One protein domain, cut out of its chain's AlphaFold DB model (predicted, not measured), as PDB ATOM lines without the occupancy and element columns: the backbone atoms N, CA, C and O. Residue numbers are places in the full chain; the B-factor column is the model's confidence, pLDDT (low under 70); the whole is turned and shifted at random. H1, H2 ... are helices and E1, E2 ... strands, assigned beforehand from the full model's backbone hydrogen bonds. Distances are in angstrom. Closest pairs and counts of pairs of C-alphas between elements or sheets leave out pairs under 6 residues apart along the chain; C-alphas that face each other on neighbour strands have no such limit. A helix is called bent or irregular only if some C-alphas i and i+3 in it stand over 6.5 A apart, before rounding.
ATOM      1  N   SER A   6     -31.058 -39.111  25.409       50.81
ATOM      2  CA  SER A   6     -32.080 -39.832  24.645       50.81
ATOM      3  C   SER A   6     -33.456 -39.573  25.236       50.81
ATOM      4  O   SER A   6     -33.675 -39.844  26.417       50.81
ATOM      5  N   MET A   7     -34.391 -39.097  24.421       58.59
ATOM      6  CA  MET A   7     -35.781 -38.925  24.836       58.59
ATOM      7  C   MET A   7     -36.573 -40.209  24.578       58.59
ATOM      8  O   MET A   7     -36.643 -40.660  23.437       58.59
ATOM      9  N   GLU A   8     -37.201 -40.760  25.620       57.94
ATOM     10  CA  GLU A   8     -38.250 -41.777  25.490       57.94
ATOM     11  C   GLU A   8     -39.618 -41.091  25.452       57.94
ATOM     12  O   GLU A   8     -40.044 -40.457  26.418       57.94
ATOM     13  N   ILE A   9     -40.329 -41.218  24.334       56.28
ATOM     14  CA  ILE A   9     -41.655 -40.615  24.184       56.28
ATOM     15  C   ILE A   9     -42.719 -41.669  24.511       56.28
ATOM     16  O   ILE A   9     -43.042 -42.523  23.684       56.28
ATOM     17  N   ALA A  10     -43.281 -41.600  25.717       51.72
ATOM     18  CA  ALA A  10     -44.383 -42.453  26.157       51.72
ATOM     19  C   ALA A  10     -45.670 -41.628  26.338       51.72
ATOM     20  O   ALA A  10     -45.639 -40.581  26.972       51.72
ATOM     21  N   TYR A  11     -46.779 -42.110  25.755       50.06
ATOM     22  CA  TYR A  11     -48.174 -41.649  25.916       50.06
ATOM     23  C   TYR A  11     -48.377 -40.197  26.415       50.06
ATOM     24  O   TYR A  11     -48.395 -39.937  27.614       50.06
ATOM     25  N   GLY A  12     -48.658 -39.253  25.506       49.00
ATOM     26  CA  GLY A  12     -48.992 -37.879  25.896       49.00
ATOM     27  C   GLY A  12     -49.358 -36.956  24.735       49.00
ATOM     28  O   GLY A  12     -49.196 -37.302  23.566       49.00
ATOM     29  N   ARG A  13     -49.888 -35.771  25.066       50.31
ATOM     30  CA  ARG A  13     -50.109 -34.649  24.141       50.31
ATOM     31  C   ARG A  13     -48.752 -34.239  23.562       50.31
ATOM     32  O   ARG A  13     -47.883 -33.800  24.301       50.31
ATOM     33  N   LEU A  14     -48.567 -34.351  22.249       53.59
ATOM     34  CA  LEU A  14     -47.293 -34.083  21.559       53.59
ATOM     35  C   LEU A  14     -47.251 -32.661  20.975       53.59
ATOM     36  O   LEU A  14     -48.343 -32.127  20.742       53.59
ATOM     37  N   PRO A  15     -46.068 -32.041  20.790       53.56
ATOM     38  CA  PRO A  15     -45.914 -30.713  20.197       53.56
ATOM     39  C   PRO A  15     -46.840 -30.494  19.004       53.56
ATOM     40  O   PRO A  15     -46.912 -31.321  18.096       53.56
ATOM     41  N   GLY A  16     -47.621 -29.414  19.037       49.75
ATOM     42  CA  GLY A  16     -48.679 -29.185  18.050       49.75
ATOM     43  C   GLY A  16     -48.147 -28.776  16.676       49.75
ATOM     44  O   GLY A  16     -48.772 -29.108  15.671       49.75
ATOM     45  N   LYS A  17     -47.020 -28.049  16.632       47.59
ATOM     46  CA  LYS A  17     -46.443 -27.492  15.394       47.59
ATOM     47  C   LYS A  17     -44.933 -27.202  15.418       47.59
ATOM     48  O   LYS A  17     -44.416 -26.837  14.373       47.59
ATOM     49  N   GLY A  18     -44.232 -27.307  16.548       44.69
ATOM     50  CA  GLY A  18     -42.913 -26.666  16.672       44.69
ATOM     51  C   GLY A  18     -41.748 -27.399  16.015       44.69
ATOM     52  O   GLY A  18     -40.722 -26.794  15.758       44.69
ATOM     53  N   LEU A  19     -41.894 -28.694  15.767       49.22
ATOM     54  CA  LEU A  19     -40.785 -29.602  15.990       49.22
ATOM     55  C   LEU A  19     -40.914 -30.763  14.971       49.22
ATOM     56  O   LEU A  19     -41.420 -31.841  15.283       49.22
ATOM     57  N   THR A  20     -40.612 -30.492  13.690       54.41
ATOM     58  CA  THR A  20     -40.771 -31.452  12.570       54.41
ATOM     59  C   THR A  20     -39.704 -32.549  12.559       54.41
ATOM     60  O   THR A  20     -39.979 -33.649  12.075       54.41
ATOM     61  N   GLU A  21     -38.538 -32.275  13.148       52.31
ATOM     62  CA  GLU A  21     -37.356 -33.140  13.184       52.31
ATOM     63  C   GLU A  21     -36.633 -33.051  14.547       52.31
ATOM     64  O   GLU A  21     -36.496 -31.961  15.092       52.31
ATOM     65  N   TYR A  22     -36.179 -34.189  15.097       58.84
ATOM     66  CA  TYR A  22     -35.305 -34.271  16.292       58.84
ATOM     67  C   TYR A  22     -34.182 -35.249  16.047       58.84
ATOM     68  O   TYR A  22     -34.457 -36.375  15.631       58.84
ATOM     69  N   GLY A  23     -32.935 -34.871  16.339       54.31
ATOM     70  CA  GLY A  23     -31.823 -35.818  16.240       54.31
ATOM     71  C   GLY A  23     -31.665 -36.443  14.849       54.31
ATOM     72  O   GLY A  23     -31.190 -37.571  14.735       54.31
ATOM     73  N   GLY A  24     -32.130 -35.753  13.799       56.78
ATOM     74  CA  GLY A  24     -32.166 -36.251  12.419       56.78
ATOM     75  C   GLY A  24     -33.330 -37.193  12.075       56.78
ATOM     76  O   GLY A  24     -33.341 -37.757  10.983       56.78
ATOM     77  N   ALA A  25     -34.305 -37.386  12.970       60.31
ATOM     78  CA  ALA A  25     -35.487 -38.214  12.734       60.31
ATOM     79  C   ALA A  25     -36.748 -37.368  12.482       60.31
ATOM     80  O   ALA A  25     -37.090 -36.478  13.261       60.31
ATOM     81  N   GLU A  26     -37.473 -37.699  11.408       65.12
ATOM     82  CA  GLU A  26     -38.757 -37.091  11.035       65.12
ATOM     83  C   GLU A  26     -39.873 -37.451  12.033       65.12
ATOM     84  O   GLU A  26     -40.118 -38.612  12.370       65.12
ATOM     85  N   TRP A  27     -40.649 -36.459  12.463       64.25
ATOM     86  CA  TRP A  27     -41.679 -36.655  13.485       64.25
ATOM     87  C   TRP A  27     -42.798 -37.633  13.080       64.25
ATOM     88  O   TRP A  27     -43.291 -38.432  13.885       64.25
ATOM     89  N   LYS A  28     -43.217 -37.587  11.809       62.50
ATOM     90  CA  LYS A  28     -44.293 -38.447  11.290       62.50
ATOM     91  C   LYS A  28     -43.928 -39.931  11.337       62.50
ATOM     92  O   LYS A  28     -44.824 -40.746  11.566       62.50
ATOM     93  N   SER A  29     -42.654 -40.277  11.135       63.84
ATOM     94  CA  SER A  29     -42.181 -41.662  11.206       63.84
ATOM     95  C   SER A  29     -42.036 -42.117  12.659       63.84
ATOM     96  O   SER A  29     -42.565 -43.172  13.010       63.84
ATOM     97  N   LEU A  30     -41.480 -41.275  13.540       62.72
ATOM     98  CA  LEU A  30     -41.372 -41.556  14.978       62.72
ATOM     99  C   LEU A  30     -42.730 -41.844  15.627       62.72
ATOM    100  O   LEU A  30     -42.837 -42.745  16.461       62.72
ATOM    101  N   ARG A  31     -43.794 -41.138  15.211       59.28
ATOM    102  CA  ARG A  31     -45.155 -41.326  15.742       59.28
ATOM    103  C   ARG A  31     -45.655 -42.772  15.642       59.28
ATOM    104  O   ARG A  31     -46.416 -43.209  16.507       59.28
ATOM    105  N   GLN A  32     -45.248 -43.503  14.604       61.84
ATOM    106  CA  GLN A  32     -45.638 -44.903  14.403       61.84
ATOM    107  C   GLN A  32     -44.933 -45.842  15.393       61.84
ATOM    108  O   GLN A  32     -45.498 -46.861  15.796       61.84
ATOM    109  N   GLU A  33     -43.738 -45.467  15.848       59.66
ATOM    110  CA  GLU A  33     -42.908 -46.247  16.768       59.66
ATOM    111  C   GLU A  33     -43.165 -45.929  18.247       59.66
ATOM    112  O   GLU A  33     -42.780 -46.707  19.117       59.66
ATOM    113  N   LEU A  34     -43.903 -44.855  18.557       56.38
ATOM    114  CA  LEU A  34     -44.199 -44.416  19.931       56.38
ATOM    115  C   LEU A  34     -44.833 -45.489  20.823       56.38
ATOM    116  O   LEU A  34     -44.608 -45.499  22.030       56.38
ATOM    117  N   ARG A  35     -45.604 -46.425  20.253       52.66
ATOM    118  CA  ARG A  35     -46.174 -47.550  21.021       52.66
ATOM    119  C   ARG A  35     -45.113 -48.519  21.553       52.66
ATOM    120  O   ARG A  35     -45.418 -49.290  22.455       52.66
ATOM    121  N   LYS A  36     -43.906 -48.496  20.986       56.03
ATOM    122  CA  LYS A  36     -42.785 -49.383  21.318       56.03
ATOM    123  C   LYS A  36     -41.719 -48.704  22.189       56.03
ATOM    124  O   LYS A  36     -40.799 -49.387  22.620       56.03
ATOM    125  N   GLY A  37     -41.858 -47.403  22.463       61.88
ATOM    126  CA  GLY A  37     -40.821 -46.592  23.102       61.88
ATOM    127  C   GLY A  37     -39.715 -46.253  22.104       61.88
ATOM    128  O   GLY A  37     -38.776 -47.021  21.920       61.88
ATOM    129  N   ALA A  38     -39.837 -45.104  21.440       66.31
ATOM    130  CA  ALA A  38     -38.794 -44.598  20.553       66.31
ATOM    131  C   ALA A  38     -37.760 -43.809  21.367       66.31
ATOM    132  O   ALA A  38     -38.146 -43.020  22.231       66.31
ATOM    133  N   LYS A  39     -36.471 -44.015  21.070       71.62
ATOM    134  CA  LYS A  39     -35.354 -43.243  21.628       71.62
ATOM    135  C   LYS A  39     -34.771 -42.357  20.547       71.62
ATOM    136  O   LYS A  39     -34.261 -42.869  19.555       71.62
ATOM    137  N   VAL A  40     -34.821 -41.049  20.762       73.19
ATOM    138  CA  VAL A  40     -34.228 -40.075  19.841       73.19
ATOM    139  C   VAL A  40     -33.029 -39.425  20.526       73.19
ATOM    140  O   VAL A  40     -33.218 -38.864  21.610       73.19
ATOM    141  N   PRO A  41     -31.809 -39.535  19.967       76.75
ATOM    142  CA  PRO A  41     -30.658 -38.811  20.482       76.75
ATOM    143  C   PRO A  41     -30.837 -37.317  20.207       76.75
ATOM    144  O   PRO A  41     -31.170 -36.933  19.093       76.75
ATOM    145  N   LEU A  42     -30.611 -36.485  21.214       75.81
ATOM    146  CA  LEU A  42     -30.770 -35.038  21.140       75.81
ATOM    147  C   LEU A  42     -29.440 -34.343  21.403       75.81
ATOM    148  O   LEU A  42     -28.628 -34.810  22.217       75.81
ATOM    149  N   LYS A  43     -29.245 -33.201  20.743       82.81
ATOM    150  CA  LYS A  43     -28.296 -32.189  21.206       82.81
ATOM    151  C   LYS A  43     -28.833 -31.522  22.470       82.81
ATOM    152  O   LYS A  43     -30.015 -31.622  22.793       82.81
ATOM    153  N   TYR A  44     -27.944 -30.849  23.187       81.94
ATOM    154  CA  TYR A  44     -28.291 -30.204  24.445       81.94
ATOM    155  C   TYR A  44     -29.339 -29.096  24.241       81.94
ATOM    156  O   TYR A  44     -30.352 -29.076  24.929       81.94
ATOM    157  N   GLU A  45     -29.155 -28.265  23.218       83.38
ATOM    158  CA  GLU A  45     -30.044 -27.143  22.897       83.38
ATOM    159  C   GLU A  45     -31.443 -27.630  22.481       83.38
ATOM    160  O   GLU A  45     -32.455 -27.101  22.929       83.38
ATOM    161  N   GLU A  46     -31.511 -28.711  21.696       80.56
ATOM    162  CA  GLU A  46     -32.780 -29.338  21.296       80.56
ATOM    163  C   GLU A  46     -33.547 -29.895  22.507       80.56
ATOM    164  O   GLU A  46     -34.779 -29.881  22.535       80.56
ATOM    165  N   ALA A  47     -32.826 -30.409  23.510       82.56
ATOM    166  CA  ALA A  47     -33.427 -30.902  24.740       82.56
ATOM    167  C   ALA A  47     -33.973 -29.757  25.610       82.56
ATOM    168  O   ALA A  47     -35.055 -29.908  26.179       82.56
ATOM    169  N   GLU A  48     -33.269 -28.624  25.687       85.25
ATOM    170  CA  GLU A  48     -33.751 -27.422  26.381       85.25
ATOM    171  C   GLU A  48     -35.027 -26.873  25.727       85.25
ATOM    172  O   GLU A  48     -36.037 -26.696  26.408       85.25
ATOM    173  N   GLU A  49     -35.039 -26.713  24.401       85.19
ATOM    174  CA  GLU A  49     -36.217 -26.233  23.662       85.19
ATOM    175  C   GLU A  49     -37.452 -27.130  23.865       85.19
ATOM    176  O   GLU A  49     -38.581 -26.643  23.998       85.19
ATOM    177  N   LEU A  50     -37.247 -28.450  23.923       82.69
ATOM    178  CA  LEU A  50     -38.309 -29.417  24.197       82.69
ATOM    179  C   LEU A  50     -38.887 -29.267  25.607       82.69
ATOM    180  O   LEU A  50     -40.110 -29.321  25.776       82.69
ATOM    181  N   ILE A  51     -38.026 -29.088  26.611       85.62
ATOM    182  CA  ILE A  51     -38.452 -28.873  27.999       85.62
ATOM    183  C   ILE A  51     -39.274 -27.583  28.090       85.62
ATOM    184  O   ILE A  51     -40.399 -27.628  28.590       85.62
ATOM    185  N   ASP A  52     -38.801 -26.487  27.495       87.06
ATOM    186  CA  ASP A  52     -39.519 -25.210  27.454       87.06
ATOM    187  C   ASP A  52     -40.902 -25.330  26.800       87.06
ATOM    188  O   ASP A  52     -41.894 -24.748  27.261       87.06
ATOM    189  N   GLU A  53     -41.010 -26.083  25.700       85.44
ATOM    190  CA  GLU A  53     -42.302 -26.315  25.060       85.44
ATOM    191  C   GLU A  53     -43.244 -27.112  25.975       85.44
ATOM    192  O   GLU A  53     -44.442 -26.819  26.072       85.44
ATOM    193  N   TRP A  54     -42.729 -28.120  26.673       86.81
ATOM    194  CA  TRP A  54     -43.510 -28.928  27.604       86.81
ATOM    195  C   TRP A  54     -43.990 -28.136  28.820       86.81
ATOM    196  O   TRP A  54     -45.168 -28.264  29.183       86.81
ATOM    197  N   GLU A  55     -43.160 -27.248  29.364       88.00
ATOM    198  CA  GLU A  55     -43.555 -26.314  30.420       88.00
ATOM    199  C   GLU A  55     -44.692 -25.399  29.962       88.00
ATOM    200  O   GLU A  55     -45.737 -25.312  30.619       88.00
ATOM    201  N   LYS A  56     -44.564 -24.790  28.772       86.12
ATOM    202  CA  LYS A  56     -45.616 -23.942  28.172       86.12
ATOM    203  C   LYS A  56     -46.940 -24.688  28.033       86.12
ATOM    204  O   LYS A  56     -48.024 -24.103  28.152       86.12
ATOM    205  N   ARG A  57     -46.889 -26.003  27.827       84.69
ATOM    206  CA  ARG A  57     -48.068 -26.875  27.719       84.69
ATOM    207  C   ARG A  57     -48.603 -27.346  29.070       84.69
ATOM    208  O   ARG A  57     -49.746 -27.797  29.121       84.69
ATOM    209  N   GLY A  58     -47.868 -27.126  30.158       88.12
ATOM    210  CA  GLY A  58     -48.250 -27.490  31.524       88.12
ATOM    211  C   GLY A  58     -47.882 -28.924  31.910       88.12
ATOM    212  O   GLY A  58     -48.474 -29.464  32.847       88.12
ATOM    213  N   LEU A  59     -46.956 -29.551  31.180       89.81
ATOM    214  CA  LEU A  59     -46.352 -30.814  31.593       89.81
ATOM    215  C   LEU A  59     -45.328 -30.518  32.687       89.81
ATOM    216  O   LEU A  59     -44.625 -29.518  32.610       89.81
ATOM    217  N   TRP A  60     -45.264 -31.363  33.711       90.00
ATOM    218  CA  TRP A  60     -44.330 -31.184  34.819       90.00
ATOM    219  C   TRP A  60     -43.205 -32.207  34.743       90.00
ATOM    220  O   TRP A  60     -43.385 -33.323  34.244       90.00
ATOM    221  N   HIS A  61     -42.057 -31.802  35.274       90.19
ATOM    222  CA  HIS A  61     -40.803 -32.521  35.144       90.19
ATOM    223  C   HIS A  61     -40.488 -33.301  36.419       90.19
ATOM    224  O   HIS A  61     -40.484 -32.746  37.520       90.19
ATOM    225  N   ILE A  62     -40.210 -34.596  36.272       88.62
ATOM    226  CA  ILE A  62     -39.674 -35.444  37.337       88.62
ATOM    227  C   ILE A  62     -38.277 -35.874  36.922       88.62
ATOM    228  O   ILE A  62     -38.112 -36.606  35.947       88.62
ATOM    229  N   VAL A  63     -37.283 -35.449  37.692       88.00
ATOM    230  CA  VAL A  63     -35.908 -35.915  37.532       88.00
ATOM    231  C   VAL A  63     -35.787 -37.280  38.198       88.00
ATOM    232  O   VAL A  63     -35.986 -37.425  39.405       88.00
ATOM    233  N   MET A  64     -35.482 -38.295  37.401       82.81
ATOM    234  CA  MET A  64     -35.330 -39.667  37.853       82.81
ATOM    235  C   MET A  64     -33.854 -40.016  37.994       82.81
ATOM    236  O   MET A  64     -33.075 -39.899  37.050       82.81
ATOM    237  N   SER A  65     -33.491 -40.511  39.170       78.12
ATOM    238  CA  SER A  65     -32.191 -41.119  39.437       78.12
ATOM    239  C   SER A  65     -32.422 -42.513  40.021       78.12
ATOM    240  O   SER A  65     -32.715 -42.665  41.205       78.12
ATOM    241  N   ARG A  66     -32.348 -43.568  39.198       65.44
ATOM    242  CA  ARG A  66     -32.283 -44.938  39.730       65.44
ATOM    243  C   ARG A  66     -30.817 -45.313  39.897       65.44
ATOM    244  O   ARG A  66     -30.142 -45.662  38.937       65.44
ATOM    245  N   GLY A  67     -30.302 -45.225  41.123       64.75
ATOM    246  CA  GLY A  67     -28.943 -45.671  41.444       64.75
ATOM    247  C   GLY A  67     -28.169 -44.700  42.328       64.75
ATOM    248  O   GLY A  67     -28.708 -44.142  43.280       64.75
ATOM    249  N   ARG A  68     -26.870 -44.538  42.042       61.69
ATOM    250  CA  ARG A  68     -25.985 -43.642  42.799       61.69
ATOM    251  C   ARG A  68     -26.154 -42.205  42.311       61.69
ATOM    252  O   ARG A  68     -25.831 -41.896  41.166       61.69
ATOM    253  N   LEU A  69     -26.594 -41.320  43.204       64.38
ATOM    254  CA  LEU A  69     -26.434 -39.879  43.011       64.38
ATOM    255  C   LEU A  69     -24.946 -39.568  42.747       64.38
ATOM    256  O   LEU A  69     -24.087 -40.191  43.381       64.38
ATOM    257  N   PRO A  70     -24.618 -38.647  41.821       69.88
ATOM    258  CA  PRO A  70     -25.500 -37.662  41.181       69.88
ATOM    259  C   PRO A  70     -26.024 -38.051  39.779       69.88
ATOM    260  O   PRO A  70     -26.392 -37.166  39.011       69.88
ATOM    261  N   LEU A  71     -26.050 -39.336  39.400       79.75
ATOM    262  CA  LEU A  71     -26.475 -39.719  38.047       79.75
ATOM    263  C   LEU A  71     -27.986 -39.507  37.838       79.75
ATOM    264  O   LEU A  71     -28.808 -40.180  38.463       79.75
ATOM    265  N   ILE A  72     -28.338 -38.606  36.921       80.50
ATOM    266  CA  ILE A  72     -29.700 -38.447  36.402       80.50
ATOM    267  C   ILE A  72     -29.873 -39.417  35.233       80.50
ATOM    268  O   ILE A  72     -29.136 -39.352  34.253       80.50
ATOM    269  N   GLU A  73     -30.834 -40.329  35.350       79.38
ATOM    270  CA  GLU A  73     -31.118 -41.352  34.337       79.38
ATOM    271  C   GLU A  73     -32.128 -40.848  33.302       79.38
ATOM    272  O   GLU A  73     -31.987 -41.118  32.112       79.38
ATOM    273  N   ALA A  74     -33.153 -40.119  33.747       83.62
ATOM    274  CA  ALA A  74     -34.206 -39.618  32.875       83.62
ATOM    275  C   ALA A  74     -34.881 -38.371  33.456       83.62
ATOM    276  O   ALA A  74     -34.927 -38.180  34.670       83.62
ATOM    277  N   ILE A  75     -35.473 -37.559  32.581       87.00
ATOM    278  CA  ILE A  75     -36.418 -36.504  32.952       87.00
ATOM    279  C   ILE A  75     -37.769 -36.886  32.349       87.00
ATOM    280  O   ILE A  75     -37.902 -37.009  31.132       87.00
ATOM    281  N   CYS A  76     -38.759 -37.126  33.204       86.62
ATOM    282  CA  CYS A  76     -40.114 -37.498  32.808       86.62
ATOM    283  C   CYS A  76     -41.006 -36.253  32.726       86.62
ATOM    284  O   CYS A  76     -40.988 -35.442  33.645       86.62
ATOM    285  N   ASN A  77     -41.802 -36.128  31.658       87.25
ATOM    286  CA  ASN A  77     -42.533 -34.904  31.297       87.25
ATOM    287  C   ASN A  77     -44.011 -35.238  31.072       87.25
ATOM    288  O   ASN A  77     -44.483 -35.368  29.942       87.25
ATOM    289  N   CYS A  78     -44.745 -35.476  32.156       84.94
ATOM    290  CA  CYS A  78     -46.131 -35.943  32.090       84.94
ATOM    291  C   CYS A  78     -47.115 -34.862  32.545       84.94
ATOM    292  O   CYS A  78     -46.741 -33.885  33.177       84.94
ATOM    293  N   GLU A  79     -48.405 -35.066  32.282       85.38
ATOM    294  CA  GLU A  79     -49.486 -34.401  33.021       85.38
ATOM    295  C   GLU A  79     -50.008 -35.328  34.128       85.38
ATOM    296  O   GLU A  79     -49.802 -36.549  34.082       85.38
ATOM    297  N   ARG A  80     -50.724 -34.776  35.119       83.38
ATOM    298  CA  ARG A  80     -51.241 -35.550  36.264       83.38
ATOM    299  C   ARG A  80     -51.994 -36.812  35.836       83.38
ATOM    300  O   ARG A  80     -51.871 -37.845  36.486       83.38
ATOM    301  N   ARG A  81     -52.785 -36.724  34.761       81.50
ATOM    302  CA  ARG A  81     -53.661 -37.809  34.292       81.50
ATOM    303  C   ARG A  81     -52.891 -39.058  33.857       81.50
ATOM    304  O   ARG A  81     -53.407 -40.157  34.035       81.50
ATOM    305  N   TYR A  82     -51.691 -38.894  33.305       82.12
ATOM    306  CA  TYR A  82     -50.900 -40.002  32.760       82.12
ATOM    307  C   TYR A  82     -49.679 -40.354  33.613       82.12
ATOM    308  O   TYR A  82     -49.079 -41.408  33.418       82.12
ATOM    309  N   CYS A  83     -49.316 -39.510  34.581       86.75
ATOM    310  CA  CYS A  83     -48.144 -39.735  35.413       86.75
ATOM    311  C   CYS A  83     -48.324 -40.955  36.337       86.75
ATOM    312  O   CYS A  83     -49.059 -40.916  37.327       86.75
ATOM    313  N   THR A  84     -47.606 -42.038  36.042       87.19
ATOM    314  CA  THR A  84     -47.619 -43.264  36.850       87.19
ATOM    315  C   THR A  84     -46.986 -43.062  38.223       87.19
ATOM    316  O   THR A  84     -47.497 -43.608  39.195       87.19
ATOM    317  N   TYR A  85     -45.951 -42.225  38.344       88.69
ATOM    318  CA  TYR A  85     -45.344 -41.866  39.632       88.69
ATOM    319  C   TYR A  85     -46.319 -41.136  40.548       88.69
ATOM    320  O   TYR A  85     -46.465 -41.504  41.713       88.69
ATOM    321  N   TRP A  86     -47.044 -40.156  40.003       88.88
ATOM    322  CA  TRP A  86     -48.123 -39.488  40.719       88.88
ATOM    323  C   TRP A  86     -49.174 -40.500  41.161       88.88
ATOM    324  O   TRP A  86     -49.443 -40.630  42.352       88.88
ATOM    325  N   MET A  87     -49.727 -41.277  40.223       87.94
ATOM    326  CA  MET A  87     -50.736 -42.286  40.549       87.94
ATOM    327  C   MET A  87     -50.260 -43.238  41.649       87.94
ATOM    328  O   MET A  87     -51.010 -43.490  42.586       87.94
ATOM    329  N   ASN A  88     -49.021 -43.722  41.577       90.38
ATOM    330  CA  ASN A  88     -48.467 -44.635  42.568       90.38
ATOM    331  C   ASN A  88     -48.261 -43.960  43.929       90.38
ATOM    332  O   ASN A  88     -48.644 -44.563  44.931       90.38
ATOM    333  N   ARG A  89     -47.770 -42.711  43.989       90.94
ATOM    334  CA  ARG A  89     -47.643 -41.953  45.251       90.94
ATOM    335  C   ARG A  89     -48.977 -41.877  45.994       90.94
ATOM    336  O   ARG A  89     -49.024 -42.155  47.187       90.94
ATOM    337  N   PHE A  90     -50.069 -41.562  45.296       86.69
ATOM    338  CA  PHE A  90     -51.388 -41.423  45.932       86.69
ATOM    339  C   PHE A  90     -52.109 -42.751  46.162       86.69
ATOM    340  O   PHE A  90     -52.796 -42.888  47.167       86.69
ATOM    341  N   ARG A  91     -51.957 -43.734  45.268       89.94
ATOM    342  CA  ARG A  91     -52.591 -45.054  45.428       89.94
ATOM    343  C   ARG A  91     -51.940 -45.891  46.524       89.94
ATOM    344  O   ARG A  91     -52.648 -46.609  47.216       89.94
ATOM    345  N   SER A  92     -50.617 -45.821  46.657       91.62
ATOM    346  CA  SER A  92     -49.867 -46.610  47.646       91.62
ATOM    347  C   SER A  92     -49.588 -45.859  48.950       91.62
ATOM    348  O   SER A  92     -49.278 -46.489  49.954       91.62
ATOM    349  N   GLY A  93     -49.655 -44.524  48.941       89.50
ATOM    350  CA  GLY A  93     -49.248 -43.684  50.072       89.50
ATOM    351  C   GLY A  93     -47.730 -43.520  50.234       89.50
ATOM    352  O   GLY A  93     -47.294 -42.807  51.137       89.50
TER     353      GLY A  93
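AT A GLANCE: This is residues 6 to 93 of the 173 residues of an uncharacterized protein of Deltaproteobacteria bacterium RBG_19FT_COMBO_52_11 (UniProt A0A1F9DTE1). Look first for two small strand pairs, E1 with E2 and E3 with E4, set one after the other along the longest axis, with E1 near E4 in the middle and helix H2 along one side, leading from the first pair to the second. The irregular helix H1 lies toward one end, where Gly 24 of the long unnamed stretch of residues 9 to 26 is also found, a stretch whose C-alphas lie 5 to 17 A from the mean of all C-alphas; at the other end residues 87 to 93, of which 87 to 92 belong to H3, stick out as a free arm. The printed part has 88 residues, with three named helices and four named strands in the order E1, H1, E2, H2, E3, E4, H3. Both sheets are antiparallel, and the class is mixed, helices and strands. The whole is compact, with a radius of gyration of the C-alphas of 13.8 A and spans of 41 by 29 by 26 A.

IN THESE COORDINATES: Find C-alpha 6 at (-32.080, -39.832, 24.645), where E1, residues 6 to 8, begins; it is 6.5 A long. H1 is residues 27 to 36, 15.0 A, and irregular: C-alphas 32 and 35 are 7.1 A apart. E2 is residues 39 to 42, 9.4 A. From C-alpha 44 at (-28.291, -30.204, 24.445), H2 runs 20.3 A through residues 44 to 57. E3, residues 60 to 64, is 12.7 A long, and E4, residues 74 to 78, is 12.5 A. H3, residues 84 to 92, runs 11.5 A to C-alpha 92 at (-49.867, -46.610, 47.646).

HOW THE PARTS SIT: Begin with E1 and E2, antiparallel at 141 degrees, where N 7 and O 40 are within hydrogen-bond range at 3.1 A. E1 and E4 are near each other, with 9 pairs of C-alphas within 10 A. E4 forms a hairpin with E3, antiparallel at 154 degrees; look at N 64 and O 74, 2.8 A, and N 62 and O 76, 2.9 A. The closest C-alphas of H2 and E4 are those of Trp 54 and Asn 77, 7.1 A; those of H2 and E3 are Trp 54 and Trp 60, 7.6 A. E1 and H2 are only just apart, with closest C-alphas at 8.4 A. H1, H2 and H3 touch no helix. In H2 and H3 every O i to N i+4 pair is within hydrogen-bond range; in H1 2 of 6 are, beside 4 of 7 O i to N i+3 pairs. Residues 21 to 22 pair with residues 25 to 26, antiparallel.

THE WHOLE: The two C-alphas farthest apart are those of Gly 24 and Gly 93, at 42.0 A. The printed part has no cut. The link from E1 to H1, 18 residues, is long. Mean pLDDT of the printed part is 73.0; residues 6 to 38 and 66 to 70 are under 70.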